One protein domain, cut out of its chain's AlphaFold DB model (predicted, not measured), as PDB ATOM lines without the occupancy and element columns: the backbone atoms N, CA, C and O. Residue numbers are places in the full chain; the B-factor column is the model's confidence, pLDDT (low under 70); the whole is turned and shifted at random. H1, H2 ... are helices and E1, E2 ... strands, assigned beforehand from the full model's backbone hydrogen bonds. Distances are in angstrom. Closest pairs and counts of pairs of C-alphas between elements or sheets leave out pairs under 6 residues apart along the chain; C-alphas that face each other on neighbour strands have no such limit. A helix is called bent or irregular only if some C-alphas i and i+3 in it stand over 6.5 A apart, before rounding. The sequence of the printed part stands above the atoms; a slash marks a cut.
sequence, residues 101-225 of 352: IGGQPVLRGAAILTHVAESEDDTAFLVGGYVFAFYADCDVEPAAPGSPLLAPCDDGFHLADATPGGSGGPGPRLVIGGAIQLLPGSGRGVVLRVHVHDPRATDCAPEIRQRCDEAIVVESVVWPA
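What this domain is: This is residues 101 to 225 of the 352 residues of an uncharacterized protein of Chloroflexi bacterium RBG_16_70_13 (UniProt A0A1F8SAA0). A small closed barrel of five strands makes the body, with E2, E3, E4, E6 and E5 following each other round the ring and back to E2; a sixth strand, E1, is paired onto E2 outside the ring. H1 crosses the outside of the barrel over E2, the short H2 covers a part of E6, and H3 and H4 pack on each other as a small head away from the barrel, at the end toward which the long loop of residues 135 to 155 also reaches. The printed part has 125 residues, with six named strands and four named helices in the order E1 H1 E2 E3 E4 H2 E5 H3 H4 E6, and its class is mixed, helices and strands. The barrel is mixed, with parallel and antiparallel pairs. The whole is compact, with a radius of gyration of the C-alphas of 14.3 A, and spans 42 by 33 by 26 A.

How they stand to each other: E1, residues 104 to 107, and E2, residues 125 to 134, are parallel neighbours at 31 degrees, with N 107 and O 126 2.9 A apart, within hydrogen-bond range. Between them H1, residues 110 to 118, completes a strand-helix-strand unit, two parallel neighbour strands with a helix between, whose crossover is right-handed. H1 is on the barrel, outside it, at a height over the sheet of 9.2 A; it runs across the strands, at 64 degrees to E2 on the local plane, and its closest C-alphas to E2 are those of Ile 112 and Val 127, 6.8 A apart. E2 bends by 73 degrees at residue 129, and its pairing is staggered. Its residues 130 to 134 pair with E3, residues 156 to 160, in an antiparallel hairpin, with N 132 and O 158 3.0 A apart. E3 and E4, residues 173 to 176, form the next hairpin, with N 174 and O 157 2.8 A apart; E2, E3 and E4 are a meander, each strand the antiparallel neighbour of the one before. H2, residues 178 to 182, is on the barrel, outside it, and lies only just over E6, residues 216 to 224, with 3 of its C-alphas falling on that strand; the closest C-alphas are those of Leu 182 and Val 221, 6.6 A apart. E5, residues 189 to 195, is antiparallel to E2, with N 127 and O 192 2.9 A apart. H3, residues 199 to 203, and H4, residues 206 to 213, touch, the closest C-alphas being those of Ala 201 and Cys 212, 5.0 A apart; neither is on the barrel. E6 is parallel to E4, with N 175 and O 216 2.8 A apart, and antiparallel to E5, with N 193 and O 220 2.9 A apart. Every O i to N i+4 pair is within hydrogen-bond range in H1, but 0 of 1 in H2, 0 of 1 in H3 and 2 of 4 in H4; for O i to N i+3 the counts are 1 of 2 in H2 and 2 of 2 in H3.

Where its parts are: E1 begins at C-alpha 104, (-29.909, -30.354, -15.899), and is 9.5 A long. H1 is 12.6 A long, E2 23.4 A, E3 13.1 A and E4 9.4 A. H2, 9.0 A long, is irregular, with C-alphas 178 and 181 7.5 A apart. E5 is 19.0 A long and H3 8.4 A. H4, 11.0 A long, is irregular, with C-alphas 207 and 210 7.8 A apart. E6, 18.3 A long, bends by 75 degrees at residue 219 and ends at C-alpha 224, (-30.105, -16.247, -7.775).

The domain as a whole: The two C-alphas farthest apart, those of Gly 103 and Glu 141, are 47.2 A apart. The printed part has no cut. The links E2 to E3, with 21 residues, and E3 to E4, with 12, are long. The mean pLDDT of the printed part is 79.5; it is under 70 at residues 134 to 146, 152 to 155, 162 to 170 and 177 to 187.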
ATOM      1  N   ILE A 101     -27.617 -27.387 -13.034       92.19
ATOM      2  CA  ILE A 101     -28.215 -27.479 -11.693       92.19
ATOM      3  C   ILE A 101     -28.941 -28.815 -11.594       92.19
ATOM      4  O   ILE A 101     -29.771 -29.138 -12.438       92.19
ATOM      5  N   GLY A 102     -28.610 -29.621 -10.583       90.62
ATOM      6  CA  GLY A 102     -29.226 -30.944 -10.411       90.62
ATOM      7  C   GLY A 102     -29.022 -31.886 -11.608       90.62
ATOM      8  O   GLY A 102     -29.864 -32.741 -11.852       90.62
ATOM      9  N   GLY A 103     -27.938 -31.708 -12.375       91.81
ATOM     10  CA  GLY A 103     -27.650 -32.470 -13.598       91.81
ATOM     11  C   GLY A 103     -28.387 -31.990 -14.856       91.81
ATOM     12  O   GLY A 103     -28.145 -32.529 -15.932       91.81
ATOM     13  N   GLN A 104     -29.254 -30.978 -14.752       95.12
ATOM     14  CA  GLN A 104     -29.909 -30.354 -15.899       95.12
ATOM     15  C   GLN A 104     -29.047 -29.200 -16.441       95.12
ATOM     16  O   GLN A 104     -28.594 -28.375 -15.641       95.12
ATOM     17  N   PRO A 105     -28.808 -29.111 -17.764       96.50
ATOM     18  CA  PRO A 105     -28.007 -28.039 -18.351       96.50
ATOM     19  C   PRO A 105     -28.715 -26.685 -18.252       96.50
ATOM     20  O   PRO A 105     -29.930 -26.598 -18.416       96.50
ATOM     21  N   VAL A 106     -27.932 -25.630 -18.029       96.31
ATOM     22  CA  VAL A 106     -28.383 -24.235 -18.059       96.31
ATOM     23  C   VAL A 106     -28.071 -23.651 -19.434       96.31
ATOM     24  O   VAL A 106     -26.909 -23.431 -19.780       96.31
ATOM     25  N   LEU A 107     -29.113 -23.409 -20.230       95.81
ATOM     26  CA  LEU A 107     -28.984 -22.832 -21.566       95.81
ATOM     27  C   LEU A 107     -28.697 -21.332 -21.486       95.81
ATOM     28  O   LEU A 107     -29.236 -20.630 -20.633       95.81
ATOM     29  N   ARG A 108     -27.861 -20.824 -22.391       91.62
ATOM     30  CA  ARG A 108     -27.445 -19.417 -22.419       91.62
ATOM     31  C   ARG A 108     -27.389 -18.873 -23.845       91.62
ATOM     32  O   ARG A 108     -27.138 -19.627 -24.789       91.62
ATOM     33  N   GLY A 109     -27.644 -17.575 -24.001       88.31
ATOM     34  CA  GLY A 109     -27.534 -16.869 -25.281       88.31
ATOM     35  C   GLY A 109     -28.326 -17.528 -26.413       88.31
ATOM     36  O   GLY A 109     -29.497 -17.871 -26.255       88.31
ATOM     37  N   ALA A 110     -27.676 -17.726 -27.563       89.12
ATOM     38  CA  ALA A 110     -28.305 -18.314 -28.748       89.12
ATOM     39  C   ALA A 110     -28.841 -19.739 -28.519       89.12
ATOM     40  O   ALA A 110     -29.814 -20.124 -29.162       89.12
ATOM     41  N   ALA A 111     -28.268 -20.499 -27.575       92.44
ATOM     42  CA  ALA A 111     -28.739 -21.850 -27.271       92.44
ATOM     43  C   ALA A 111     -30.165 -21.859 -26.699       92.44
ATOM     44  O   ALA A 111     -30.888 -22.832 -26.888       92.44
ATOM     45  N   ILE A 112     -30.587 -20.769 -26.043       93.62
ATOM     46  CA  ILE A 112     -31.969 -20.613 -25.577       93.62
ATOM     47  C   ILE A 112     -32.905 -20.557 -26.785       93.62
ATOM     48  O   ILE A 112     -33.862 -21.317 -26.857       93.62
ATOM     49  N   LEU A 113     -32.600 -19.696 -27.760       90.25
ATOM     50  CA  LEU A 113     -33.436 -19.503 -28.946       90.25
ATOM     51  C   LEU A 113     -33.504 -20.761 -29.819       90.25
ATOM     52  O   LEU A 113     -34.573 -21.091 -30.322       90.25
ATOM     53  N   THR A 114     -32.389 -21.486 -29.963       93.50
ATOM     54  CA  THR A 114     -32.382 -22.789 -30.644       93.50
ATOM     55  C   THR A 114     -33.303 -23.783 -29.942       93.50
ATOM     56  O   THR A 114     -34.139 -24.390 -30.599       93.50
ATOM     57  N   HIS A 115     -33.214 -23.902 -28.613       95.12
ATOM     58  CA  HIS A 115     -34.060 -24.829 -27.863       95.12
ATOM     59  C   HIS A 115     -35.546 -24.469 -27.955       95.12
ATOM     60  O   HIS A 115     -36.371 -25.350 -28.156       95.12
ATOM     61  N   VAL A 116     -35.886 -23.179 -27.872       93.94
ATOM     62  CA  VAL A 116     -37.265 -22.691 -28.045       93.94
ATOM     63  C   VAL A 116     -37.818 -23.067 -29.419       93.94
ATOM     64  O   VAL A 116     -38.931 -23.571 -29.502       93.94
ATOM     65  N   ALA A 117     -37.035 -22.876 -30.486       91.81
ATOM     66  CA  ALA A 117     -37.458 -23.200 -31.848       91.81
ATOM     67  C   ALA A 117     -37.622 -24.712 -32.102       91.81
ATOM     68  O   ALA A 117     -38.375 -25.102 -32.992       91.81
ATOM     69  N   GLU A 118     -36.905 -25.552 -31.352       94.56
ATOM     70  CA  GLU A 118     -36.934 -27.017 -31.468       94.56
ATOM     71  C   GLU A 118     -37.916 -27.688 -30.490       94.56
ATOM     72  O   GLU A 118     -38.180 -28.882 -30.618       94.56
ATOM     73  N   SER A 119     -38.445 -26.952 -29.510       95.69
ATOM     74  CA  SER A 119     -39.359 -27.492 -28.499       95.69
ATOM     75  C   SER A 119     -40.751 -27.723 -29.085       95.69
ATOM     76  O   SER A 119     -41.310 -26.845 -29.740       95.69
ATOM     77  N   GLU A 120     -41.341 -28.884 -28.800       94.38
ATOM     78  CA  GLU A 120     -42.687 -29.267 -29.262       94.38
ATOM     79  C   GLU A 120     -43.722 -29.332 -28.119       94.38
ATOM     80  O   GLU A 120     -44.911 -29.521 -28.380       94.38
ATOM     81  N   ASP A 121     -43.288 -29.182 -26.863       94.62
ATOM     82  CA  ASP A 121     -44.125 -29.284 -25.665       94.62
ATOM     83  C   ASP A 121     -43.783 -28.219 -24.603       94.62
ATOM     84  O   ASP A 121     -42.851 -27.429 -24.757       94.62
ATOM     85  N   ASP A 122     -44.563 -28.181 -23.523       94.44
ATOM     86  CA  ASP A 122     -44.428 -27.221 -22.422       94.44
ATOM     87  C   ASP A 122     -43.437 -27.669 -21.332       94.44
ATOM     88  O   ASP A 122     -43.454 -27.154 -20.210       94.44
ATOM     89  N   THR A 123     -42.545 -28.621 -21.631       96.50
ATOM     90  CA  THR A 123     -41.581 -29.121 -20.647       96.50
ATOM     91  C   THR A 123     -40.634 -28.009 -20.207       96.50
ATOM     92  O   THR A 123     -39.899 -27.421 -21.000       96.50
ATOM     93  N   ALA A 124     -40.590 -27.760 -18.897       96.31
ATOM     94  CA  ALA A 124     -39.728 -26.730 -18.340       96.31
ATOM     95  C   ALA A 124     -38.228 -27.065 -18.458       96.31
ATOM     96  O   ALA A 124     -37.778 -28.178 -18.155       96.31
ATOM     97  N   PHE A 125     -37.428 -26.054 -18.790       97.38
ATOM     98  CA  PHE A 125     -35.975 -26.118 -18.913       97.38
ATOM     99  C   PHE A 125     -35.279 -24.976 -18.157       97.38
ATOM    100  O   PHE A 125     -35.925 -24.065 -17.636       97.38
ATOM    101  N   LEU A 126     -33.948 -25.054 -18.025       97.38
ATOM    102  CA  LEU A 126     -33.164 -24.047 -17.309       97.38
ATOM    103  C   LEU A 126     -32.478 -23.094 -18.283       97.38
ATOM    104  O   LEU A 126     -31.788 -23.529 -19.206       97.38
ATOM    105  N   VAL A 127     -32.606 -21.796 -18.022       95.94
ATOM    106  CA  VAL A 127     -31.902 -20.734 -18.752       95.94
ATOM    107  C   VAL A 127     -31.119 -19.854 -17.791       95.94
ATOM    108  O   VAL A 127     -31.570 -19.598 -16.677       95.94
ATOM    109  N   GLY A 128     -29.946 -19.392 -18.208       92.75
ATOM    110  CA  GLY A 128     -29.063 -18.550 -17.409       92.75
ATOM    111  C   GLY A 128     -28.691 -17.258 -18.124       92.75
ATOM    112  O   GLY A 128     -28.585 -17.222 -19.350       92.75
ATOM    113  N   GLY A 129     -28.480 -16.196 -17.354       90.12
ATOM    114  CA  GLY A 129     -28.052 -14.907 -17.892       90.12
ATOM    115  C   GLY A 129     -28.299 -13.750 -16.935       90.12
ATOM    116  O   GLY A 129     -28.498 -13.952 -15.739       90.12
ATOM    117  N   TYR A 130     -28.301 -12.540 -17.479       84.19
ATOM    118  CA  TYR A 130     -28.521 -11.289 -16.763       84.19
ATOM    119  C   TYR A 130     -29.877 -10.718 -17.136       84.19
ATOM    120  O   TYR A 130     -30.167 -10.509 -18.314       84.19
ATOM    121  N   VAL A 131     -30.707 -10.448 -16.134       81.19
ATOM    122  CA  VAL A 131     -32.022  -9.851 -16.367       81.19
ATOM    123  C   VAL A 131     -31.875  -8.344 -16.514       81.19
ATOM    124  O   VAL A 131     -31.272  -7.677 -15.666       81.19
ATOM    125  N   PHE A 132     -32.458  -7.802 -17.576       73.56
ATOM    126  CA  PHE A 132     -32.572  -6.367 -17.792       73.56
ATOM    127  C   PHE A 132     -34.012  -5.995 -18.128       73.56
ATOM    128  O   PHE A 132     -34.717  -6.740 -18.810       73.56
ATOM    129  N   ALA A 133     -34.443  -4.845 -17.617       72.25
ATOM    130  CA  ALA A 133     -35.701  -4.234 -18.008       72.25
ATOM    131  C   ALA A 133     -35.455  -3.395 -19.264       72.25
ATOM    132  O   ALA A 133     -34.561  -2.547 -19.288       72.25
ATOM    133  N   PHE A 134     -36.239  -3.653 -20.298       69.38
ATOM    134  CA  PHE A 134     -36.280  -2.888 -21.525       69.38
ATOM    135  C   PHE A 134     -37.586  -2.096 -21.556       69.38
ATOM    136  O   PHE A 134     -38.670  -2.662 -21.403       69.38
ATOM    137  N   TYR A 135     -37.449  -0.782 -21.717       67.25
ATOM    138  CA  TYR A 135     -38.556   0.151 -21.880       67.25
ATOM    139  C   TYR A 135     -38.413   0.774 -23.268       67.25
ATOM    140  O   TYR A 135     -37.524   1.596 -23.502       67.25
ATOM    141  N   ALA A 136     -39.229   0.318 -24.203       64.94
ATOM    142  CA  ALA A 136     -39.379   0.896 -25.515       64.94
ATOM    143  C   ALA A 136     -40.241   2.161 -25.412       64.94
ATOM    144  O   ALA A 136     -41.414   2.109 -25.050       64.94
ATOM    145  N   ASP A 137     -39.678   3.306 -25.798       56.66
ATOM    146  CA  ASP A 137     -40.481   4.495 -26.085       56.66
ATOM    147  C   ASP A 137     -41.240   4.251 -27.391       56.66
ATOM    148  O   ASP A 137     -40.703   4.398 -28.492       56.66
ATOM    149  N   CYS A 138     -42.494   3.835 -27.278       61.38
ATOM    150  CA  CYS A 138     -43.375   3.683 -28.421       61.38
ATOM    151  C   CYS A 138     -44.685   4.446 -28.200       61.38
ATOM    152  O   CYS A 138     -45.376   4.286 -27.194       61.38
ATOM    153  N   ASP A 139     -45.049   5.259 -29.191       55.66
ATOM    154  CA  ASP A 139     -46.354   5.913 -29.282       55.66
ATOM    155  C   ASP A 139     -47.418   4.862 -29.639       55.66
ATOM    156  O   ASP A 139     -47.837   4.734 -30.792       55.66
ATOM    157  N   VAL A 140     -47.827   4.036 -28.673       54.41
ATOM    158  CA  VAL A 140     -48.920   3.079 -28.898       54.41
ATOM    159  C   VAL A 140     -50.235   3.840 -28.836       54.41
ATOM    160  O   VAL A 140     -50.666   4.272 -27.766       54.41
ATOM    161  N   GLU A 141     -50.912   3.984 -29.978       49.56
ATOM    162  CA  GLU A 141     -52.337   4.307 -29.951       49.56
ATOM    163  C   GLU A 141     -53.088   3.248 -29.113       49.56
ATOM    164  O   GLU A 141     -52.740   2.061 -29.151       49.56
ATOM    165  N   PRO A 142     -54.113   3.639 -28.336       49.62
ATOM    166  CA  PRO A 142     -54.754   2.779 -27.343       49.62
ATOM    167  C   PRO A 142     -55.653   1.718 -27.998       49.62
ATOM    168  O   PRO A 142     -56.874   1.836 -27.962       49.62
ATOM    169  N   ALA A 143     -55.070   0.690 -28.627       45.22
ATOM    170  CA  ALA A 143     -55.822  -0.431 -29.206       45.22
ATOM    171  C   ALA A 143     -54.993  -1.689 -29.549       45.22
ATOM    172  O   ALA A 143     -55.454  -2.502 -30.350       45.22
ATOM    173  N   ALA A 144     -53.797  -1.906 -28.986       54.97
ATOM    174  CA  ALA A 144     -53.195  -3.237 -29.110       54.97
ATOM    175  C   ALA A 144     -54.101  -4.247 -28.370       54.97
ATOM    176  O   ALA A 144     -54.403  -4.019 -27.194       54.97
ATOM    177  N   PRO A 145     -54.582  -5.326 -29.019       58.25
ATOM    178  CA  PRO A 145     -55.345  -6.351 -28.323       58.25
ATOM    179  C   PRO A 145     -54.483  -6.901 -27.185       58.25
ATOM    180  O   PRO A 145     -53.343  -7.313 -27.403       58.25
ATOM    181  N   GLY A 146     -55.011  -6.843 -25.960       65.94
ATOM    182  CA  GLY A 146     -54.304  -7.336 -24.785       65.94
ATOM    183  C   GLY A 146     -53.928  -8.802 -24.981       65.94
ATOM    184  O   GLY A 146     -54.771  -9.615 -25.351       65.94
ATOM    185  N   SER A 147     -52.661  -9.131 -24.750       75.69
ATOM    186  CA  SER A 147     -52.180 -10.507 -24.711       75.69
ATOM    187  C   SER A 147     -51.889 -10.888 -23.259       75.69
ATOM    188  O   SER A 147     -51.334 -10.071 -22.523       75.69
ATOM    189  N   PRO A 148     -52.213 -12.120 -22.827       80.62
ATOM    190  CA  PRO A 148     -51.818 -12.608 -21.508       80.62
ATOM    191  C   PRO A 148     -50.304 -12.845 -21.371       80.62
ATOM    192  O   PRO A 148     -49.829 -13.019 -20.249       80.62
ATOM    193  N   LEU A 149     -49.563 -12.889 -22.486       85.25
ATOM    194  CA  LEU A 149     -48.142 -13.253 -22.521       85.25
ATOM    195  C   LEU A 149     -47.249 -12.151 -23.107       85.25
ATOM    196  O   LEU A 149     -46.092 -12.040 -22.723       85.25
ATOM    197  N   LEU A 150     -47.763 -11.309 -24.003       82.00
ATOM    198  CA  LEU A 150     -46.975 -10.273 -24.669       82.00
ATOM    199  C   LEU A 150     -47.349  -8.888 -24.136       82.00
ATOM    200  O   LEU A 150     -48.482  -8.437 -24.287       82.00
ATOM    201  N   ALA A 151     -46.378  -8.173 -23.572       73.88
ATOM    202  CA  ALA A 151     -46.497  -6.731 -23.363       73.88
ATOM    203  C   ALA A 151     -46.318  -5.971 -24.702       73.88
ATOM    204  O   ALA A 151     -45.623  -6.477 -25.601       73.88
ATOM    205  N   PRO A 152     -46.913  -4.777 -24.845       66.75
ATOM    206  CA  PRO A 152     -46.770  -3.943 -26.036       66.75
ATOM    207  C   PRO A 152     -45.303  -3.565 -26.306       66.75
ATOM    208  O   PRO A 152     -44.491  -3.533 -25.393       66.75
ATOM    209  N   CYS A 153     -44.966  -3.317 -27.577       69.00
ATOM    210  CA  CYS A 153     -43.670  -2.771 -28.027       69.00
ATOM    211  C   CYS A 153     -42.397  -3.517 -27.635       69.00
ATOM    212  O   CYS A 153     -41.316  -2.939 -27.660       69.00
ATOM    213  N   ASP A 154     -42.518  -4.792 -27.281       65.44
ATOM    214  CA  ASP A 154     -41.410  -5.531 -26.684       65.44
ATOM    215  C   ASP A 154     -40.903  -4.938 -25.360       65.44
ATOM    216  O   ASP A 154     -39.817  -5.284 -24.908       65.44
ATOM    217  N   ASP A 155     -41.745  -4.159 -24.670       69.44
ATOM    218  CA  ASP A 155     -41.525  -3.783 -23.277       69.44
ATOM    219  C   ASP A 155     -41.438  -5.015 -22.381       69.44
ATOM    220  O   ASP A 155     -42.140  -6.020 -22.558       69.44
ATOM    221  N   GLY A 156     -40.628  -4.909 -21.338       74.00
ATOM    222  CA  GLY A 156     -40.579  -5.893 -20.271       74.00
ATOM    223  C   GLY A 156     -39.160  -6.327 -19.990       74.00
ATOM    224  O   GLY A 156     -38.242  -5.516 -19.971       74.00
ATOM    225  N   PHE A 157     -38.978  -7.606 -19.702       80.12
ATOM    226  CA  PHE A 157     -37.686  -8.116 -19.279       80.12
ATOM    227  C   PHE A 157     -37.093  -9.026 -20.325       80.12
ATOM    228  O   PHE A 157     -37.793  -9.753 -21.026       80.12
ATOM    229  N   HIS A 158     -35.779  -9.028 -20.361       83.75
ATOM    230  CA  HIS A 158     -35.007  -9.849 -21.263       83.75
ATOM    231  C   HIS A 158     -33.841 -10.474 -20.513       83.75
ATOM    232  O   HIS A 158     -33.395  -9.962 -19.481       83.75
ATOM    233  N   LEU A 159     -33.348 -11.581 -21.058       87.62
ATOM    234  CA  LEU A 159     -32.218 -12.315 -20.509       87.62
ATOM    235  C   LEU A 159     -31.001 -12.172 -21.424       87.62
ATOM    236  O   LEU A 159     -30.982 -12.724 -22.520       87.62
ATOM    237  N   ALA A 160     -29.984 -11.437 -20.985       84.06
ATOM    238  CA  ALA A 160     -28.734 -11.272 -21.722       84.06
ATOM    239  C   ALA A 160     -27.735 -12.367 -21.345       84.06
ATOM    240  O   ALA A 160     -27.649 -12.775 -20.189       84.06
ATOM    241  N   ASP A 161     -26.928 -12.797 -22.312       82.44
ATOM    242  CA  ASP A 161     -25.798 -13.700 -22.059       82.44
ATOM    243  C   ASP A 161     -24.506 -12.956 -21.675       82.44
ATOM    244  O   ASP A 161     -23.509 -13.565 -21.295       82.44
ATOM    245  N   ALA A 162     -24.528 -11.626 -21.754       68.12
ATOM    246  CA  ALA A 162     -23.446 -10.747 -21.339       68.12
ATOM    247  C   ALA A 162     -23.896  -9.876 -20.163       68.12
ATOM    248  O   ALA A 162     -25.087  -9.592 -20.001       68.12
ATOM    249  N   THR A 163     -22.930  -9.439 -19.356       58.19
ATOM    250  CA  THR A 163     -23.145  -8.422 -18.324       58.19
ATOM    251  C   THR A 163     -23.737  -7.145 -18.935       58.19
ATOM    252  O   THR A 163     -23.507  -6.870 -20.120       58.19
ATOM    253  N   PRO A 164     -24.483  -6.337 -18.158       49.06
ATOM    254  CA  PRO A 164     -24.973  -5.045 -18.633       49.06
ATOM    255  C   PRO A 164     -23.828  -4.208 -19.212       49.06
ATOM    256  O   PRO A 164     -22.850  -3.960 -18.516       49.06
ATOM    257  N   GLY A 165     -23.954  -3.789 -20.475       44.84
ATOM    258  CA  GLY A 165     -22.942  -2.991 -21.180       44.84
ATOM    259  C   GLY A 165     -22.264  -3.706 -22.351       44.84
ATOM    260  O   GLY A 165     -21.864  -3.031 -23.295       44.84
ATOM    261  N   GLY A 166     -22.239  -5.042 -22.365       47.34
ATOM    262  CA  GLY A 166     -21.692  -5.795 -23.493       47.34
ATOM    263  C   GLY A 166     -22.548  -5.663 -24.758       47.34
ATOM    264  O   GLY A 166     -23.771  -5.550 -24.699       47.34
ATOM    265  N   SER A 167     -21.919  -5.765 -25.934       42.19
ATOM    266  CA  SER A 167     -22.575  -5.738 -27.260       42.19
ATOM    267  C   SER A 167     -23.504  -6.932 -27.558       42.19
ATOM    268  O   SER A 167     -23.938  -7.123 -28.697       42.19
ATOM    269  N   GLY A 168     -23.842  -7.732 -26.543       47.59
ATOM    270  CA  GLY A 168     -24.889  -8.738 -26.626       47.59
ATOM    271  C   GLY A 168     -26.232  -8.032 -26.748       47.59
ATOM    272  O   GLY A 168     -26.771  -7.556 -25.755       47.59
ATOM    273  N   GLY A 169     -26.750  -7.933 -27.975       51.19
ATOM    274  CA  GLY A 169     -28.098  -7.429 -28.241       51.19
ATOM    275  C   GLY A 169     -29.152  -8.118 -27.365       51.19
ATOM    276  O   GLY A 169     -28.862  -9.155 -26.757       51.19
ATOM    277  N   PRO A 170     -30.368  -7.553 -27.269       59.22
ATOM    278  CA  PRO A 170     -31.332  -8.017 -26.296       59.22
ATOM    279  C   PRO A 170     -31.609  -9.503 -26.512       59.22
ATOM    280  O   PRO A 170     -32.066  -9.912 -27.580       59.22
ATOM    281  N   GLY A 171     -31.258 -10.315 -25.516       71.75
ATOM    282  CA  GLY A 171     -31.527 -11.742 -25.563       71.75
ATOM    283  C   GLY A 171     -33.028 -12.030 -25.459       71.75
ATOM    284  O   GLY A 171     -33.850 -11.103 -25.511       71.75
ATOM    285  N   PRO A 172     -33.411 -13.312 -25.340       83.69
ATOM    286  CA  PRO A 172     -34.809 -13.712 -25.325       83.69
ATOM    287  C   PRO A 172     -35.628 -12.887 -24.332       83.69
ATOM    288  O   PRO A 172     -35.216 -12.654 -23.190       83.69
ATOM    289  N   ARG A 173     -36.800 -12.452 -24.793       84.81
ATOM    290  CA  ARG A 173     -37.774 -11.755 -23.965       84.81
ATOM    291  C   ARG A 173     -38.427 -12.746 -23.008       84.81
ATOM    292  O   ARG A 173     -38.805 -13.844 -23.409       84.81
ATOM    293  N   LEU A 174     -38.562 -12.336 -21.756       86.94
ATOM    294  CA  LEU A 174     -39.144 -13.125 -20.684       86.94
ATOM    295  C   LEU A 174     -40.560 -12.645 -20.386       86.94
ATOM    296  O   LEU A 174     -40.802 -11.459 -20.151       86.94
ATOM    297  N   VAL A 175     -41.484 -13.593 -20.309       85.94
ATOM    298  CA  VAL A 175     -42.817 -13.373 -19.761       85.94
ATOM    299  C   VAL A 175     -42.772 -13.693 -18.281       85.94
ATOM    300  O   VAL A 175     -42.765 -14.850 -17.856       85.94
ATOM    301  N   ILE A 176     -42.729 -12.639 -17.479       73.69
ATOM    302  CA  ILE A 176     -42.724 -12.755 -16.026       73.69
ATOM    303  C   ILE A 176     -44.151 -12.528 -15.551       73.69
ATOM    304  O   ILE A 176     -44.722 -11.462 -15.763       73.69
ATOM    305  N   GLY A 177     -44.737 -13.547 -14.922       62.88
ATOM    306  CA  GLY A 177     -46.014 -13.407 -14.217       62.88
ATOM    307  C   GLY A 177     -45.875 -12.545 -12.952       62.88
ATOM    308  O   GLY A 177     -45.006 -11.684 -12.846       62.88
ATOM    309  N   GLY A 178     -46.656 -12.826 -11.905       52.69
ATOM    310  CA  GLY A 178     -46.502 -12.179 -10.584       52.69
ATOM    311  C   GLY A 178     -45.133 -12.379  -9.897       52.69
ATOM    312  O   GLY A 178     -44.936 -11.923  -8.775       52.69
ATOM    313  N   ALA A 179     -44.183 -13.046 -10.558       49.44
ATOM    314  CA  ALA A 179     -42.845 -13.392 -10.093       49.44
ATOM    315  C   ALA A 179     -41.804 -12.260 -10.219       49.44
ATOM    316  O   ALA A 179     -40.630 -12.495  -9.950       49.44
ATOM    317  N   ILE A 180     -42.196 -11.030 -10.579       56.62
ATOM    318  CA  ILE A 180     -41.266  -9.886 -10.694       56.62
ATOM    319  C   ILE A 180     -40.467  -9.639  -9.403       56.62
ATOM    320  O   ILE A 180     -39.325  -9.199  -9.452       56.62
ATOM    321  N   GLN A 181     -41.049  -9.985  -8.249       55.78
ATOM    322  CA  GLN A 181     -40.418  -9.860  -6.932       55.78
ATOM    323  C   GLN A 181     -39.275 -10.862  -6.702       55.78
ATOM    324  O   GLN A 181     -38.510 -10.695  -5.759       55.78
ATOM    325  N   LEU A 182     -39.172 -11.910  -7.526       56.66
ATOM    326  CA  LEU A 182     -38.149 -12.950  -7.398       56.66
ATOM    327  C   LEU A 182     -36.903 -12.653  -8.231       56.66
ATOM    328  O   LEU A 182     -35.855 -13.248  -7.987       56.66
ATOM    329  N   LEU A 183     -36.998 -11.754  -9.213       64.56
ATOM    330  CA  LEU A 183     -35.862 -11.426 -10.060       64.56
ATOM    331  C   LEU A 183     -34.911 -10.507  -9.295       64.56
ATOM    332  O   LEU A 183     -35.348  -9.495  -8.741       64.56
ATOM    333  N   PRO A 184     -33.612 -10.838  -9.244       60.31
ATOM    334  CA  PRO A 184     -32.647  -9.944  -8.643       60.31
ATOM    335  C   PRO A 184     -32.597  -8.639  -9.442       60.31
ATOM    336  O   PRO A 184     -32.926  -8.605 -10.630       60.31
ATOM    337  N   GLY A 185     -32.176  -7.561  -8.776       57.03
ATOM    338  CA  GLY A 185     -31.986  -6.262  -9.419       57.03
ATOM    339  C   GLY A 185     -31.173  -6.371 -10.715       57.03
ATOM    340  O   GLY A 185     -30.334  -7.265 -10.864       57.03
ATOM    341  N   SER A 186     -31.446  -5.458 -11.647       56.69
ATOM    342  CA  SER A 186     -30.831  -5.409 -12.975       56.69
ATOM    343  C   SER A 186     -29.316  -5.617 -12.920       56.69
ATOM    344  O   SER A 186     -28.630  -4.984 -12.118       56.69
ATOM    345  N   GLY A 187     -28.809  -6.496 -13.786       57.38
ATOM    346  CA  GLY A 187     -27.376  -6.778 -13.899       57.38
ATOM    347  C   GLY A 187     -26.825  -7.893 -13.019       57.38
ATOM    348  O   GLY A 187     -25.620  -8.125 -13.022       57.38
ATOM    349  N   ARG A 188     -27.685  -8.634 -12.316       70.88
ATOM    350  CA  ARG A 188     -27.288  -9.845 -11.591       70.88
ATOM    351  C   ARG A 188     -27.540 -11.099 -12.421       70.88
ATOM    352  O   ARG A 188     -28.557 -11.207 -13.107       70.88
ATOM    353  N   GLY A 189     -26.610 -12.047 -12.318       82.06
ATOM    354  CA  GLY A 189     -26.768 -13.374 -12.895       82.06
ATOM    355  C   GLY A 189     -27.934 -14.122 -12.247       82.06
ATOM    356  O   GLY A 189     -28.139 -14.061 -11.032       82.06
ATOM    357  N   VAL A 190     -28.688 -14.843 -13.060       88.62
ATOM    358  CA  VAL A 190     -29.761 -15.739 -12.627       88.62
ATOM    359  C   VAL A 190     -29.683 -17.048 -13.380       88.62
ATOM    360  O   VAL A 190     -29.201 -17.095 -14.512       88.62
ATOM    361  N   VAL A 191     -30.243 -18.090 -12.774       92.88
ATOM    362  CA  VAL A 191     -30.795 -19.227 -13.501       92.88
ATOM    363  C   VAL A 191     -32.288 -19.289 -13.219       92.88
ATOM    364  O   VAL A 191     -32.729 -19.316 -12.064       92.88
ATOM    365  N   LEU A 192     -33.058 -19.299 -14.298       93.19
ATOM    366  CA  LEU A 192     -34.508 -19.364 -14.300       93.19
ATOM    367  C   LEU A 192     -34.938 -20.745 -14.777       93.19
ATOM    368  O   LEU A 192     -34.347 -21.302 -15.703       93.19
ATOM    369  N   ARG A 193     -35.993 -21.271 -14.163       94.50
ATOM    370  CA  ARG A 193     -36.781 -22.355 -14.740       94.50
ATOM    371  C   ARG A 193     -37.886 -21.729 -15.578       94.50
ATOM    372  O   ARG A 193     -38.635 -20.890 -15.069       94.50
ATOM    373  N   VAL A 194     -37.938 -22.103 -16.848       95.19
ATOM    374  CA  VAL A 194     -38.839 -21.521 -17.843       95.19
ATOM    375  C   VAL A 194     -39.494 -22.607 -18.681       95.19
ATOM    376  O   VAL A 194     -38.942 -23.697 -18.799       95.19
ATOM    377  N   HIS A 195     -40.620 -22.290 -19.306       95.50
ATOM    378  CA  HIS A 195     -41.253 -23.117 -20.332       95.50
ATOM    379  C   HIS A 195     -41.678 -22.267 -21.534       95.50
ATOM    380  O   HIS A 195     -41.696 -21.035 -21.470       95.50
ATOM    381  N   VAL A 196     -42.001 -22.943 -22.632       95.75
ATOM    382  CA  VAL A 196     -42.650 -22.382 -23.829       95.75
ATOM    383  C   VAL A 196     -43.980 -23.100 -24.060       95.75
ATOM    384  O   VAL A 196     -44.352 -23.944 -23.248       95.75
ATOM    385  N   HIS A 197     -44.722 -22.756 -25.116       95.44
ATOM    386  CA  HIS A 197     -46.028 -23.362 -25.421       95.44
ATOM    387  C   HIS A 197     -47.037 -23.239 -24.266       95.44
ATOM    388  O   HIS A 197     -47.846 -24.133 -24.020       95.44
ATOM    389  N   ASP A 198     -46.994 -22.112 -23.541       94.19
ATOM    390  CA  ASP A 198     -47.868 -21.871 -22.389       94.19
ATOM    391  C   ASP A 198     -49.349 -21.938 -22.808       94.19
ATOM    392  O   ASP A 198     -49.745 -21.262 -23.764       94.19
ATOM    393  N   PRO A 199     -50.210 -22.679 -22.082       93.19
ATOM    394  CA  PRO A 199     -51.614 -22.837 -22.451       93.19
ATOM    395  C   PRO A 199     -52.366 -21.516 -22.641       93.19
ATOM    396  O   PRO A 199     -53.277 -21.461 -23.459       93.19
ATOM    397  N   ARG A 200     -51.975 -20.432 -21.952       91.81
ATOM    398  CA  ARG A 200     -52.594 -19.099 -22.101       91.81
ATOM    399  C   ARG A 200     -52.395 -18.496 -23.485       91.81
ATOM    400  O   ARG A 200     -53.101 -17.554 -23.842       91.81
ATOM    401  N   ALA A 201     -51.481 -19.029 -24.291       91.25
ATOM    402  CA  ALA A 201     -51.379 -18.649 -25.686       91.25
ATOM    403  C   ALA A 201     -52.696 -18.915 -26.439       91.25
ATOM    404  O   ALA A 201     -52.985 -18.196 -27.396       91.25
ATOM    405  N   THR A 202     -53.559 -19.838 -25.963       92.38
ATOM    406  CA  THR A 202     -54.931 -20.044 -26.481       92.38
ATOM    407  C   THR A 202     -55.763 -18.785 -26.583       92.38
ATOM    408  O   THR A 202     -56.574 -18.673 -27.502       92.38
ATOM    409  N   ASP A 203     -55.508 -17.844 -25.683       91.44
ATOM    410  CA  ASP A 203     -56.301 -16.637 -25.510       91.44
ATOM    411  C   ASP A 203     -55.725 -15.453 -26.304       91.44
ATOM    412  O   ASP A 203     -56.315 -14.373 -26.341       91.44
ATOM    413  N   CYS A 204     -54.575 -15.640 -26.961       89.19
ATOM    414  CA  CYS A 204     -54.000 -14.647 -27.857       89.19
ATOM    415  C   CYS A 204     -54.770 -14.557 -29.179       89.19
ATOM    416  O   CYS A 204     -55.216 -15.563 -29.736       89.19
ATOM    417  N   ALA A 205     -54.863 -13.339 -29.719       89.38
ATOM    418  CA  ALA A 205     -55.438 -13.113 -31.039       89.38
ATOM    419  C   ALA A 205     -54.666 -13.907 -32.120       89.38
ATOM    420  O   ALA A 205     -53.442 -14.054 -31.997       89.38
ATOM    421  N   PRO A 206     -55.336 -14.413 -33.176       89.62
ATOM    422  CA  PRO A 206     -54.705 -15.257 -34.194       89.62
ATOM    423  C   PRO A 206     -53.452 -14.640 -34.824       89.62
ATOM    424  O   PRO A 206     -52.505 -15.354 -35.141       89.62
ATOM    425  N   GLU A 207     -53.418 -13.313 -34.959       87.75
ATOM    426  CA  GLU A 207     -52.329 -12.563 -35.591       87.75
ATOM    427  C   GLU A 207     -51.038 -12.568 -34.763       87.75
ATOM    428  O   GLU A 207     -49.949 -12.406 -35.310       87.75
ATOM    429  N   ILE A 208     -51.146 -12.758 -33.446       87.00
ATOM    430  CA  ILE A 208     -50.010 -12.793 -32.513       87.00
ATOM    431  C   ILE A 208     -49.829 -14.168 -31.869       87.00
ATOM    432  O   ILE A 208     -48.979 -14.326 -30.993       87.00
ATOM    433  N   ARG A 209     -50.614 -15.168 -32.290       89.69
ATOM    434  CA  ARG A 209     -50.656 -16.478 -31.644       89.69
ATOM    435  C   ARG A 209     -49.300 -17.175 -31.644       89.69
ATOM    436  O   ARG A 209     -48.843 -17.579 -30.585       89.69
ATOM    437  N   GLN A 210     -48.624 -17.215 -32.789       89.56
ATOM    438  CA  GLN A 210     -47.295 -17.821 -32.889       89.56
ATOM    439  C   GLN A 210     -46.305 -17.196 -31.893       89.56
ATOM    440  O   GLN A 210     -45.586 -17.905 -31.201       89.56
ATOM    441  N   ARG A 211     -46.321 -15.864 -31.749       87.88
ATOM    442  CA  ARG A 211     -45.454 -15.164 -30.789       87.88
ATOM    443  C   ARG A 211     -45.795 -15.490 -29.334       87.88
ATOM    444  O   ARG A 211     -44.913 -15.436 -28.488       87.88
ATOM    445  N   CYS A 212     -47.065 -15.762 -29.034       90.31
ATOM    446  CA  CYS A 212     -47.484 -16.212 -27.710       90.31
ATOM    447  C   CYS A 212     -47.065 -17.659 -27.432       90.31
ATOM    448  O   CYS A 212     -46.654 -17.944 -26.314       90.31
ATOM    449  N   ASP A 213     -47.155 -18.547 -28.426       91.88
ATOM    450  CA  ASP A 213     -46.717 -19.943 -28.286       91.88
ATOM    451  C   ASP A 213     -45.186 -20.012 -28.064       91.88
ATOM    452  O   ASP A 213     -44.708 -20.762 -27.218       91.88
ATOM    453  N   GLU A 214     -44.414 -19.150 -28.734       91.38
ATOM    454  CA  GLU A 214     -42.951 -19.033 -28.580       91.38
ATOM    455  C   GLU A 214     -42.514 -18.234 -27.330       91.38
ATOM    456  O   GLU A 214     -41.319 -18.026 -27.096       91.38
ATOM    457  N   ALA A 215     -43.458 -17.742 -26.523       91.50
ATOM    458  CA  ALA A 215     -43.145 -16.898 -25.382       91.50
ATOM    459  C   ALA A 215     -42.472 -17.700 -24.257       91.50
ATOM    460  O   ALA A 215     -43.008 -18.696 -23.775       91.50
ATOM    461  N   ILE A 216     -41.311 -17.227 -23.793       93.75
ATOM    462  CA  ILE A 216     -40.559 -17.869 -22.709       93.75
ATOM    463  C   ILE A 216     -41.133 -17.402 -21.375       93.75
ATOM    464  O   ILE A 216     -40.914 -16.264 -20.953       93.75
ATOM    465  N   VAL A 217     -41.872 -18.278 -20.706       92.12
ATOM    466  CA  VAL A 217     -42.550 -17.980 -19.445       92.12
ATOM    467  C   VAL A 217     -41.681 -18.396 -18.268       92.12
ATOM    468  O   VAL A 217     -41.198 -19.521 -18.205       92.12
ATOM    469  N   VAL A 218     -41.488 -17.487 -17.313       92.06
ATOM    470  CA  VAL A 218     -40.709 -17.759 -16.098       92.06
ATOM    471  C   VAL A 218     -41.581 -18.433 -15.042       92.06
ATOM    472  O   VAL A 218     -42.520 -17.819 -14.534       92.06
ATOM    473  N   GLU A 219     -41.230 -19.664 -14.661       90.56
ATOM    474  CA  GLU A 219     -41.876 -20.391 -13.560       90.56
ATOM    475  C   GLU A 219     -41.280 -19.999 -12.205       90.56
ATOM    476  O   GLU A 219     -41.999 -19.738 -11.240       90.56
ATOM    477  N   SER A 220     -39.946 -19.995 -12.107       88.12
ATOM    478  CA  SER A 220     -39.236 -19.736 -10.851       88.12
ATOM    479  C   SER A 220     -37.772 -19.355 -11.063       88.12
ATOM    480  O   SER A 220     -37.165 -19.652 -12.094       88.12
ATOM    481  N   VAL A 221     -37.186 -18.720 -10.047       88.94
ATOM    482  CA  VAL A 221     -35.736 -18.528  -9.941       88.94
ATOM    483  C   VAL A 221     -35.158 -19.734  -9.211       88.94
ATOM    484  O   VAL A 221     -35.462 -19.946  -8.039       88.94
ATOM    485  N   VAL A 222     -34.338 -20.530  -9.898       91.44
ATOM    486  CA  VAL A 222     -33.723 -21.740  -9.317       91.44
ATOM    487  C   VAL A 222     -32.334 -21.475  -8.752       91.44
ATOM    488  O   VAL A 222     -31.860 -22.211  -7.891       91.44
ATOM    489  N   TRP A 223     -31.689 -20.409  -9.221       89.19
ATOM    490  CA  TRP A 223     -30.438 -19.912  -8.675       89.19
ATOM    491  C   TRP A 223     -30.401 -18.395  -8.845       89.19
ATOM    492  O   TRP A 223     -30.251 -17.906  -9.967       89.19
ATOM    493  N   PRO A 224     -30.571 -17.619  -7.769       82.38
ATOM    494  CA  PRO A 224     -30.105 -16.247  -7.775       82.38
ATOM    495  C   PRO A 224     -28.580 -16.272  -7.651       82.38
ATOM    496  O   PRO A 224     -28.046 -17.040  -6.845       82.38
ATOM    497  N   ALA A 225     -27.867 -15.418  -8.392       73.75
ATOM    498  CA  ALA A 225     -26.480 -15.154  -8.026       73.75
ATOM    499  C   ALA A 225     -26.445 -14.765  -6.539       73.75
ATOM    500  O   ALA A 225     -27.310 -13.979  -6.122       73.75
TER     501      ALA A 225